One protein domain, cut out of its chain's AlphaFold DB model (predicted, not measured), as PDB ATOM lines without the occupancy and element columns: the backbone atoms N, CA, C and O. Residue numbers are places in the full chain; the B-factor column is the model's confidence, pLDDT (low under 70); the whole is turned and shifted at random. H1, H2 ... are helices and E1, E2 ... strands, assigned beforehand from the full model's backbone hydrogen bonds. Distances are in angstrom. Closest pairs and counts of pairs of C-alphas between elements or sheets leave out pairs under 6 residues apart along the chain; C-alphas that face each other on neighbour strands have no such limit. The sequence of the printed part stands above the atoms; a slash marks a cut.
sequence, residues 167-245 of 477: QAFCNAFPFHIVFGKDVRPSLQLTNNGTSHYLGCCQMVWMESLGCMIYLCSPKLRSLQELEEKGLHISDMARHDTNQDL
ATOM      1  N   GLN A 167      81.358 139.632  97.193       82.62
ATOM      2  CA  GLN A 167      80.693 140.610  98.054       82.62
ATOM      3  C   GLN A 167      80.112 139.974  99.327       82.62
ATOM      4  O   GLN A 167      80.135 140.585 100.397       82.62
ATOM      5  N   ALA A 168      79.601 138.744  99.237       86.25
ATOM      6  CA  ALA A 168      79.089 138.019 100.393       86.25
ATOM      7  C   ALA A 168      80.223 137.625 101.351       86.25
ATOM      8  O   ALA A 168      80.053 137.734 102.565       86.25
ATOM      9  N   PHE A 169      81.388 137.240 100.820       86.50
ATOM     10  CA  PHE A 169      82.591 136.986 101.614       86.50
ATOM     11  C   PHE A 169      83.069 138.254 102.333       86.50
ATOM     12  O   PHE A 169      83.258 138.240 103.547       86.50
ATOM     13  N   CYS A 170      83.166 139.366 101.605       84.69
ATOM     14  CA  CYS A 170      83.536 140.679 102.127       84.69
ATOM     15  C   CYS A 170      82.615 141.160 103.261       84.69
ATOM     16  O   CYS A 170      83.081 141.697 104.263       84.69
ATOM     17  N   ASN A 171      81.309 140.916 103.137       84.50
ATOM     18  CA  ASN A 171      80.341 141.244 104.183       84.50
ATOM     19  C   ASN A 171      80.420 140.283 105.383       84.50
ATOM     20  O   ASN A 171      80.130 140.681 106.509       84.50
ATOM     21  N   ALA A 172      80.769 139.014 105.151       86.88
ATOM     22  CA  ALA A 172      80.904 138.018 106.209       86.88
ATOM     23  C   ALA A 172      82.175 138.232 107.041       86.88
ATOM     24  O   ALA A 172      82.130 138.049 108.255       86.88
ATOM     25  N   PHE A 173      83.275 138.657 106.419       87.25
ATOM     26  CA  PHE A 173      84.564 138.877 107.073       87.25
ATOM     27  C   PHE A 173      84.997 140.340 106.925       87.25
ATOM     28  O   PHE A 173      85.811 140.648 106.062       87.25
ATOM     29  N   PRO A 174      84.507 141.270 107.762       84.25
ATOM     30  CA  PRO A 174      84.776 142.703 107.598       84.25
ATOM     31  C   PRO A 174      86.259 143.084 107.713       84.25
ATOM     32  O   PRO A 174      86.675 144.125 107.204       84.25
ATOM     33  N   PHE A 175      87.054 142.242 108.379       85.50
ATOM     34  CA  PHE A 175      88.479 142.438 108.623       85.50
ATOM     35  C   PHE A 175      89.292 141.337 107.926       85.50
ATOM     36  O   PHE A 175      89.647 140.315 108.514       85.50
ATOM     37  N   HIS A 176      89.583 141.539 106.642       84.88
ATOM     38  CA  HIS A 176      90.446 140.652 105.869       84.88
ATOM     39  C   HIS A 176      91.340 141.441 104.906       84.88
ATOM     40  O   HIS A 176      91.038 142.576 104.538       84.88
ATOM     41  N   ILE A 177      92.471 140.851 104.516       83.56
ATOM     42  CA  ILE A 177      93.380 141.415 103.510       83.56
ATOM     43  C   ILE A 177      93.797 140.310 102.547       83.56
ATOM     44  O   ILE A 177      94.150 139.216 102.975       83.56
ATOM     45  N   VAL A 178      93.799 140.604 101.247       82.69
ATOM     46  CA  VAL A 178      94.275 139.682 100.211       82.69
ATOM     47  C   VAL A 178      95.560 140.221  99.589       82.69
ATOM     48  O   VAL A 178      95.620 141.359  99.118       82.69
ATOM     49  N   PHE A 179      96.599 139.391  99.576       81.31
ATOM     50  CA  PHE A 179      97.891 139.680  98.964       81.31
ATOM     51  C   PHE A 179      98.086 138.809  97.722       81.31
ATOM     52  O   PHE A 179      98.026 137.581  97.797       81.31
ATOM     53  N   GLY A 180      98.363 139.433  96.577       76.88
ATOM     54  CA  GLY A 180      98.848 138.714  95.396       76.88
ATOM     55  C   GLY A 180     100.326 138.319  95.522       76.88
ATOM     56  O   GLY A 180     101.035 138.799  96.410       76.88
ATOM     57  N   LYS A 181     100.821 137.493  94.587       70.12
ATOM     58  CA  LYS A 181     102.235 137.056  94.530       70.12
ATOM     59  C   LYS A 181     103.246 138.208  94.484       70.12
ATOM     60  O   LYS A 181     104.345 138.063  95.004       70.12
ATOM     61  N   ASP A 182     102.862 139.356  93.930       63.91
ATOM     62  CA  ASP A 182     103.740 140.526  93.797       63.91
ATOM     63  C   ASP A 182     103.777 141.424  95.051       63.91
ATOM     64  O   ASP A 182     104.301 142.537  94.993       63.91
ATOM     65  N   VAL A 183     103.181 140.987  96.175       58.00
ATOM     66  CA  VAL A 183     103.070 141.739  97.448       58.00
ATOM     67  C   VAL A 183     102.479 143.148  97.253       58.00
ATOM     68  O   VAL A 183     102.594 144.031  98.099       58.00
ATOM     69  N   ARG A 184     101.792 143.387  96.130       50.38
ATOM     70  CA  ARG A 184     100.928 144.551  95.959       50.38
ATOM     71  C   ARG A 184      99.586 144.174  96.567       50.38
ATOM     72  O   ARG A 184      98.947 143.255  96.054       50.38
ATOM     73  N   PRO A 185      99.161 144.822  97.659       51.81
ATOM     74  CA  PRO A 185      97.848 144.552  98.196       51.81
ATOM     75  C   PRO A 185      96.817 145.018  97.164       51.81
ATOM     76  O   PRO A 185      96.717 146.209  96.865       51.81
ATOM     77  N   SER A 186      96.036 144.090  96.615       46.09
ATOM     78  CA  SER A 186      94.712 144.410  96.083       46.09
ATOM     79  C   SER A 186      93.831 144.672  97.302       46.09
ATOM     80  O   SER A 186      93.135 143.793  97.798       46.09
ATOM     81  N   LEU A 187      94.020 145.854  97.887       44.28
ATOM     82  CA  LEU A 187      93.520 146.228  99.200       44.28
ATOM     83  C   LEU A 187      92.007 146.488  99.115       44.28
ATOM     84  O   LEU A 187      91.579 147.627  98.954       44.28
ATOM     85  N   GLN A 188      91.188 145.446  99.215       47.31
ATOM     86  CA  GLN A 188      89.785 145.602  99.597       47.31
ATOM     87  C   GLN A 188      89.708 145.593 101.127       47.31
ATOM     88  O   GLN A 188      89.421 144.580 101.749       47.31
ATOM     89  N   LEU A 189      90.013 146.735 101.752       49.50
ATOM     90  CA  LEU A 189      89.517 146.992 103.104       49.50
ATOM     91  C   LEU A 189      88.049 147.386 102.950       49.50
ATOM     92  O   LEU A 189      87.745 148.454 102.425       49.50
ATOM     93  N   THR A 190      87.140 146.526 103.390       47.12
ATOM     94  CA  THR A 190      85.690 146.756 103.298       47.12
ATOM     95  C   THR A 190      85.165 147.797 104.281       47.12
ATOM     96  O   THR A 190      83.973 148.081 104.275       47.12
ATOM     97  N   ASN A 191      86.030 148.437 105.071       44.19
ATOM     98  CA  ASN A 191      85.667 149.635 105.812       44.19
ATOM     99  C   ASN A 191      86.817 150.645 105.833       44.19
ATOM    100  O   ASN A 191      87.987 150.298 106.004       44.19
ATOM    101  N   ASN A 192      86.453 151.904 105.593       41.34
ATOM    102  CA  ASN A 192      87.339 153.045 105.407       41.34
ATOM    103  C   ASN A 192      88.424 153.136 106.484       41.34
ATOM    104  O   ASN A 192      88.149 153.534 107.608       41.34
ATOM    105  N   GLY A 193      89.659 152.855 106.064       46.62
ATOM    106  CA  GLY A 193      90.900 153.332 106.661       46.62
ATOM    107  C   GLY A 193      91.137 152.901 108.097       46.62
ATOM    108  O   GLY A 193      90.575 153.493 109.004       46.62
ATOM    109  N   THR A 194      92.060 151.957 108.308       46.19
ATOM    110  CA  THR A 194      92.892 151.890 109.528       46.19
ATOM    111  C   THR A 194      93.837 150.692 109.510       46.19
ATOM    112  O   THR A 194      93.521 149.577 109.908       46.19
ATOM    113  N   SER A 195      95.079 150.954 109.107       44.53
ATOM    114  CA  SER A 195      96.166 149.967 109.122       44.53
ATOM    115  C   SER A 195      96.640 149.576 110.539       44.53
ATOM    116  O   SER A 195      97.557 148.771 110.671       44.53
ATOM    117  N   HIS A 196      96.052 150.147 111.598       49.00
ATOM    118  CA  HIS A 196      96.504 150.012 112.989       49.00
ATOM    119  C   HIS A 196      95.679 149.024 113.832       49.00
ATOM    120  O   HIS A 196      95.912 148.905 115.034       49.00
ATOM    121  N   TYR A 197      94.719 148.317 113.227       55.06
ATOM    122  CA  TYR A 197      93.775 147.452 113.952       55.06
ATOM    123  C   TYR A 197      94.013 145.951 113.782       55.06
ATOM    124  O   TYR A 197      93.256 145.155 114.336       55.06
ATOM    125  N   LEU A 198      95.074 145.556 113.072       54.16
ATOM    126  CA  LEU A 198      95.424 144.152 112.872       54.16
ATOM    127  C   LEU A 198      95.845 143.505 114.202       54.16
ATOM    128  O   LEU A 198      96.909 143.794 114.750       54.16
ATOM    129  N   GLY A 199      94.957 142.665 114.738       61.19
ATOM    130  CA  GLY A 199      95.159 141.860 115.939       61.19
ATOM    131  C   GLY A 199      95.576 140.421 115.624       61.19
ATOM    132  O   GLY A 199      96.261 140.146 114.640       61.19
ATOM    133  N   CYS A 200      95.168 139.493 116.495       65.00
ATOM    134  CA  CYS A 200      95.338 138.055 116.282       65.00
ATOM    135  C   CYS A 200      94.707 137.640 114.947       65.00
ATOM    136  O   CYS A 200      93.648 138.140 114.562       65.00
ATOM    137  N   CYS A 201      95.392 136.764 114.224       74.94
ATOM    138  CA  CYS A 201      95.110 136.521 112.820       74.94
ATOM    139  C   CYS A 201      95.609 135.156 112.375       74.94
ATOM    140  O   CYS A 201      96.427 134.527 113.048       74.94
ATOM    141  N   GLN A 202      95.146 134.755 111.197       83.38
ATOM    142  CA  GLN A 202      95.674 133.623 110.463       83.38
ATOM    143  C   GLN A 202      95.959 134.041 109.020       83.38
ATOM    144  O   GLN A 202      95.154 134.718 108.377       83.38
ATOM    145  N   MET A 203      97.121 133.627 108.519       85.69
ATOM    146  CA  MET A 203      97.482 133.735 107.110       85.69
ATOM    147  C   MET A 203      97.231 132.393 106.430       85.69
ATOM    148  O   MET A 203      97.738 131.370 106.880       85.69
ATOM    149  N   VAL A 204      96.461 132.403 105.345       85.69
ATOM    150  CA  VAL A 204      96.085 131.207 104.585       85.69
ATOM    151  C   VAL A 204      96.528 131.376 103.138       85.69
ATOM    152  O   VAL A 204      96.178 132.362 102.487       85.69
ATOM    153  N   TRP A 205      97.296 130.413 102.632       83.56
ATOM    154  CA  TRP A 205      97.654 130.346 101.217       83.56
ATOM    155  C   TRP A 205      96.537 129.680 100.423       83.56
ATOM    156  O   TRP A 205      96.123 128.567 100.741       83.56
ATOM    157  N   MET A 206      96.072 130.345  99.369       81.56
ATOM    158  CA  MET A 206      95.102 129.787  98.438       81.56
ATOM    159  C   MET A 206      95.801 129.429  97.130       81.56
ATOM    160  O   MET A 206      96.069 130.294  96.297       81.56
ATOM    161  N   GLU A 207      96.093 128.143  96.946       77.56
ATOM    162  CA  GLU A 207      96.886 127.661  95.813       77.56
ATOM    163  C   GLU A 207      96.205 127.901  94.458       77.56
ATOM    164  O   GLU A 207      96.858 128.355  93.516       77.56
ATOM    165  N   SER A 208      94.886 127.698  94.380       77.12
ATOM    166  CA  SER A 208      94.090 127.882  93.157       77.12
ATOM    167  C   SER A 208      94.090 129.324  92.638       77.12
ATOM    168  O   SER A 208      94.134 129.539  91.428       77.12
ATOM    169  N   LEU A 209      94.066 130.309  93.541       76.12
ATOM    170  CA  LEU A 209      94.108 131.737  93.201       76.12
ATOM    171  C   LEU A 209      95.528 132.315  93.239       76.12
ATOM    172  O   LEU A 209      95.766 133.422  92.757       76.12
ATOM    173  N   GLY A 210      96.484 131.580  93.811       81.12
ATOM    174  CA  GLY A 210      97.852 132.036  94.008       81.12
ATOM    175  C   GLY A 210      97.945 133.289  94.878       81.12
ATOM    176  O   GLY A 210      98.771 134.154  94.591       81.12
ATOM    177  N   CYS A 211      97.101 133.415  95.900       83.06
ATOM    178  CA  CYS A 211      97.073 134.569  96.797       83.06
ATOM    179  C   CYS A 211      97.153 134.143  98.268       83.06
ATOM    180  O   CYS A 211      96.793 133.025  98.637       83.06
ATOM    181  N   MET A 212      97.645 135.048  99.116       85.19
ATOM    182  CA  MET A 212      97.599 134.906 100.571       85.19
ATOM    183  C   MET A 212      96.418 135.708 101.104       85.19
ATOM    184  O   MET A 212      96.323 136.906 100.840       85.19
ATOM    185  N   ILE A 213      95.556 135.077 101.891       86.38
ATOM    186  CA  ILE A 213      94.487 135.756 102.620       86.38
ATOM    187  C   ILE A 213      94.902 135.880 104.079       86.38
ATOM    188  O   ILE A 213      95.350 134.924 104.705       86.38
ATOM    189  N   TYR A 214      94.743 137.074 104.619       86.38
ATOM    190  CA  TYR A 214      94.909 137.388 106.022       86.38
ATOM    191  C   TYR A 214      93.530 137.624 106.622       86.38
ATOM    192  O   TYR A 214      92.875 138.613 106.298       86.38
ATOM    193  N   LEU A 215      93.091 136.693 107.465       86.19
ATOM    194  CA  LEU A 215      91.849 136.796 108.224       86.19
ATOM    195  C   LEU A 215      92.197 137.234 109.639       86.19
ATOM    196  O   LEU A 215      93.059 136.631 110.287       86.19
ATOM    197  N   CYS A 216      91.554 138.292 110.117       83.75
ATOM    198  CA  CYS A 216      91.829 138.811 111.444       83.75
ATOM    199  C   CYS A 216      90.577 139.300 112.146       83.75
ATOM    200  O   CYS A 216      89.540 139.547 111.538       83.75
ATOM    201  N   SER A 217      90.733 139.489 113.449       82.31
ATOM    202  CA  SER A 217      89.763 140.191 114.270       82.31
ATOM    203  C   SER A 217      90.482 141.281 115.065       82.31
ATOM    204  O   SER A 217      91.600 141.060 115.555       82.31
ATOM    205  N   PRO A 218      89.880 142.471 115.216       81.44
ATOM    206  CA  PRO A 218      90.488 143.548 115.978       81.44
ATOM    207  C   PRO A 218      90.572 143.155 117.456       81.44
ATOM    208  O   PRO A 218      89.609 142.682 118.058       81.44
ATOM    209  N   LYS A 219      91.742 143.363 118.065       77.88
ATOM    210  CA  LYS A 219      91.953 143.079 119.489       77.88
ATOM    211  C   LYS A 219      91.427 144.245 120.329       77.88
ATOM    212  O   LYS A 219      92.105 145.266 120.454       77.88
ATOM    213  N   LEU A 220      90.225 144.078 120.875       81.50
ATOM    214  CA  LEU A 220      89.499 145.074 121.672       81.50
ATOM    215  C   LEU A 220      88.989 144.425 122.961       81.50
ATOM    216  O   LEU A 220      88.572 143.267 122.946       81.50
ATOM    217  N   ARG A 221      89.044 145.144 124.087       80.06
ATOM    218  CA  ARG A 221      88.634 144.611 125.404       80.06
ATOM    219  C   ARG A 221      87.392 145.270 125.989       80.06
ATOM    220  O   ARG A 221      86.790 144.698 126.899       80.06
ATOM    221  N   SER A 222      87.030 146.447 125.493       85.06
ATOM    222  CA  SER A 222      85.936 147.265 126.009       85.06
ATOM    223  C   SER A 222      85.225 148.010 124.881       85.06
ATOM    224  O   SER A 222      85.775 148.198 123.795       85.06
ATOM    225  N   LEU A 223      83.999 148.462 125.158       87.12
ATOM    226  CA  LEU A 223      83.256 149.334 124.244       87.12
ATOM    227  C   LEU A 223      83.937 150.700 124.076       87.12
ATOM    228  O   LEU A 223      83.878 151.282 123.000       87.12
ATOM    229  N   GLN A 224      84.635 151.173 125.111       87.25
ATOM    230  CA  GLN A 224      85.382 152.427 125.058       87.25
ATOM    231  C   GLN A 224      86.556 152.346 124.072       87.25
ATOM    232  O   GLN A 224      86.708 153.233 123.242       87.25
ATOM    233  N   GLU A 225      87.351 151.268 124.099       85.62
ATOM    234  CA  GLU A 225      88.448 151.070 123.134       85.62
ATOM    235  C   GLU A 225      87.938 150.992 121.686       85.62
ATOM    236  O   GLU A 225      88.647 151.355 120.748       85.62
ATOM    237  N   LEU A 226      86.722 150.476 121.504       85.81
ATOM    238  CA  LEU A 226      86.057 150.371 120.211       85.81
ATOM    239  C   LEU A 226      85.648 151.767 119.695       85.81
ATOM    240  O   LEU A 226      85.972 152.103 118.556       85.81
ATOM    241  N   GLU A 227      85.072 152.613 120.557       86.00
ATOM    242  CA  GLU A 227      84.736 154.013 120.248       86.00
ATOM    243  C   GLU A 227      85.982 154.886 120.014       86.00
ATOM    244  O   GLU A 227      86.039 155.629 119.036       86.00
ATOM    245  N   GLU A 228      87.020 154.753 120.847       87.38
ATOM    246  CA  GLU A 228      88.303 155.460 120.693       87.38
ATOM    247  C   GLU A 228      88.976 155.160 119.346       87.38
ATOM    248  O   GLU A 228      89.681 156.000 118.786       87.38
ATOM    249  N   LYS A 229      88.737 153.960 118.809       80.25
ATOM    250  CA  LYS A 229      89.224 153.521 117.497       80.25
ATOM    251  C   LYS A 229      88.254 153.825 116.354       80.25
ATOM    252  O   LYS A 229      88.540 153.472 115.210       80.25
ATOM    253  N   GLY A 230      87.133 154.490 116.628       83.50
ATOM    254  CA  GLY A 230      86.133 154.847 115.623       83.50
ATOM    255  C   GLY A 230      85.467 153.639 114.961       83.50
ATOM    256  O   GLY A 230      84.981 153.758 113.841       83.50
ATOM    257  N   LEU A 231      85.478 152.481 115.624       83.88
ATOM    258  CA  LEU A 231      84.777 151.281 115.183       83.88
ATOM    259  C   LEU A 231      83.421 151.212 115.881       83.88
ATOM    260  O   LEU A 231      83.263 151.695 117.000       83.88
ATOM    261  N   HIS A 232      82.441 150.585 115.239       85.06
ATOM    262  CA  HIS A 232      81.151 150.280 115.842       85.06
ATOM    263  C   HIS A 232      80.996 148.768 116.060       85.06
ATOM    264  O   HIS A 232      81.571 147.947 115.349       85.06
ATOM    265  N   ILE A 233      80.165 148.368 117.028       86.00
ATOM    266  CA  ILE A 233      79.901 146.945 117.310       86.00
ATOM    267  C   ILE A 233      79.272 146.221 116.103       86.00
ATOM    268  O   ILE A 233      79.369 145.005 115.993       86.00
ATOM    269  N   SER A 234      78.635 146.965 115.189       86.56
ATOM    270  CA  SER A 234      78.074 146.441 113.934       86.56
ATOM    271  C   SER A 234      79.119 146.142 112.866       86.56
ATOM    272  O   SER A 234      78.802 145.428 111.921       86.56
ATOM    273  N   ASP A 235      80.327 146.692 112.996       85.44
ATOM    274  CA  ASP A 235      81.429 146.421 112.067       85.44
ATOM    275  C   ASP A 235      82.076 145.062 112.355       85.44
ATOM    276  O   ASP A 235      82.851 144.554 111.549       85.44
ATOM    277  N   MET A 236      81.756 144.458 113.503       83.56
ATOM    278  CA  MET A 236      82.168 143.111 113.865       83.56
ATOM    279  C   MET A 236      81.127 142.093 113.404       83.56
ATOM    280  O   MET A 236      79.917 142.290 113.552       83.56
ATOM    281  N   ALA A 237      81.602 140.981 112.849       84.19
ATOM    282  CA  ALA A 237      80.725 139.900 112.438       84.19
ATOM    283  C   ALA A 237      80.147 139.176 113.662       84.19
ATOM    284  O   ALA A 237      80.859 138.897 114.618       84.19
ATOM    285  N   ARG A 238      78.873 138.768 113.594       83.06
ATOM    286  CA  ARG A 238      78.185 138.061 114.698       83.06
ATOM    287  C   ARG A 238      78.820 136.738 115.121       83.06
ATOM    288  O   ARG A 238      78.540 136.259 116.209       83.06
ATOM    289  N   HIS A 239      79.584 136.111 114.236       85.81
ATOM    290  CA  HIS A 239      80.302 134.871 114.532       85.81
ATOM    291  C   HIS A 239      81.707 135.132 115.096       85.81
ATOM    292  O   HIS A 239      82.406 134.185 115.449       85.81
ATOM    293  N   ASP A 240      82.139 136.394 115.160       85.44
ATOM    294  CA  ASP A 240      83.400 136.776 115.772       85.44
ATOM    295  C   ASP A 240      83.263 136.736 117.298       85.44
ATOM    296  O   ASP A 240      82.582 137.555 117.915       85.44
ATOM    297  N   THR A 241      83.969 135.795 117.921       83.56
ATOM    298  CA  THR A 241      83.997 135.626 119.381       83.56
ATOM    299  C   THR A 241      84.468 136.872 120.141       83.56
ATOM    300  O   THR A 241      84.113 137.043 121.307       83.56
ATOM    301  N   ASN A 242      85.224 137.782 119.511       82.38
ATOM    302  CA  ASN A 242      85.621 139.035 120.150       82.38
ATOM    303  C   ASN A 242      84.415 139.938 120.430       82.38
ATOM    304  O   ASN A 242      84.436 140.673 121.417       82.38
ATOM    305  N   GLN A 243      83.355 139.865 119.617       86.50
ATOM    306  CA  GLN A 243      82.129 140.620 119.864       86.50
ATOM    307  C   GLN A 243      81.489 140.183 121.190       86.50
ATOM    308  O   GLN A 243      81.168 141.026 122.031       86.50
ATOM    309  N   ASP A 244      81.386 138.870 121.416       86.31
ATOM    310  CA  ASP A 244      80.857 138.306 122.660       86.31
ATOM    311  C   ASP A 244      81.741 138.658 123.860       86.31
ATOM    312  O   ASP A 244      81.235 139.016 124.923       86.31
ATOM    313  N   LEU A 245      83.068 138.616 123.694       85.25
ATOM    314  CA  LEU A 245      84.022 138.960 124.750       85.25
ATOM    315  C   LEU A 245      83.891 140.415 125.217       85.25
ATOM    316  O   LEU A 245      83.915 140.673 126.422       85.25
TER     317      LEU A 245
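This is residues 167 to 245 of the 477 residues of the protein "Guanylate cyclase" of Esox lucius (UniProt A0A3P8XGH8). A small antiparallel sheet of three strands makes one end of an elongated model, and two short, separate helices, H2 and H3, joined by a long loop, make the other end. A third short helix, H1, lies off to one side of the sheet, and a long loop, residues 181 to 200, folds back from the end of E1 to the beginning of E2. The printed part has 79 residues, with three named helices and three named strands in the order H1, E1, E2, E3, H2, H3, and the order across the sheet is E1, E3, E2. The class is mixed, helices and strands, though under half of the residues are in named elements. The whole is compact, with a radius of gyration of the C-alphas of 13.2 A, and its C-alphas span 39 by 22 by 22 A.

Look first at the inner strand of the sheet, E3, residues 211 to 216, whose neighbours are the two edge strands E1, residues 176 to 180, and E2, residues 201 to 206. E1 and E3 are antiparallel, with 163 degrees between their directions. The C-alphas of Val 178 and Ile 213 face each other at 4.6 A, and here you will find N 177 and O 214 within hydrogen-bond range at 2.9 A, and N 214 and O 177 at 2.8 A. E2 and E3 form a hairpin, antiparallel with 158 degrees between their directions. The C-alphas of Cys 201 and Cys 216 face each other at 4.2 A, and N 204 and O 213 are within hydrogen-bond range at 2.8 A, as are N 206 and O 211 at 2.9 A. E1 and E2 are apart. Now go outward to H1, residues 167 to 172, which is not on the sheet; the closest C-alphas of H1 and E1 are those of Cys 170 and His 176, 7.9 A apart. H2, residues 223 to 228, and H3, residues 241 to 245, are not on the sheet either. H2 and H3 are apart, and H1 is apart from both. In H1, H2 and H3 every O i to N i+4 pair is within hydrogen-bond range.

Begin in the sheet and find C-alpha 211 at (97.073, 134.569, 96.797); from there E3 runs 16.1 A to C-alpha 216 at (91.829, 138.811, 111.444). Beside it, E2 runs 15.9 A from Cys 201 to Met 206, and E1 runs 13.6 A from His 176 to Gly 180. Then find C-alpha 167 at (80.693, 140.610, 98.054), where H1 begins; it covers 8.6 A up to Ala 172. H2 covers 8.7 A from Leu 223 to Glu 228. H3 covers 6.3 A from Thr 241 to Leu 245, where it ends with C-alpha 245 at (84.022, 138.960, 124.750).

The two C-alphas farthest apart are those of Ser 208 and Gln 224, 41.2 A, and the first and last printed C-alphas, of Gln 167 and Leu 245, are 27.0 A apart. The printed part has no cut. Two links are long: E1 to E2, with 20 residues between them, and H2 to H3, with 12. The links H1 to E1 and E2 to E3 are tight, and E3 to H2 is short, with 6 residues between them. The mean pLDDT of the printed part is 75.6. Look at the B-factor column of residues 182 to 200 and you will find values under 70, so low confidence for 19 residues.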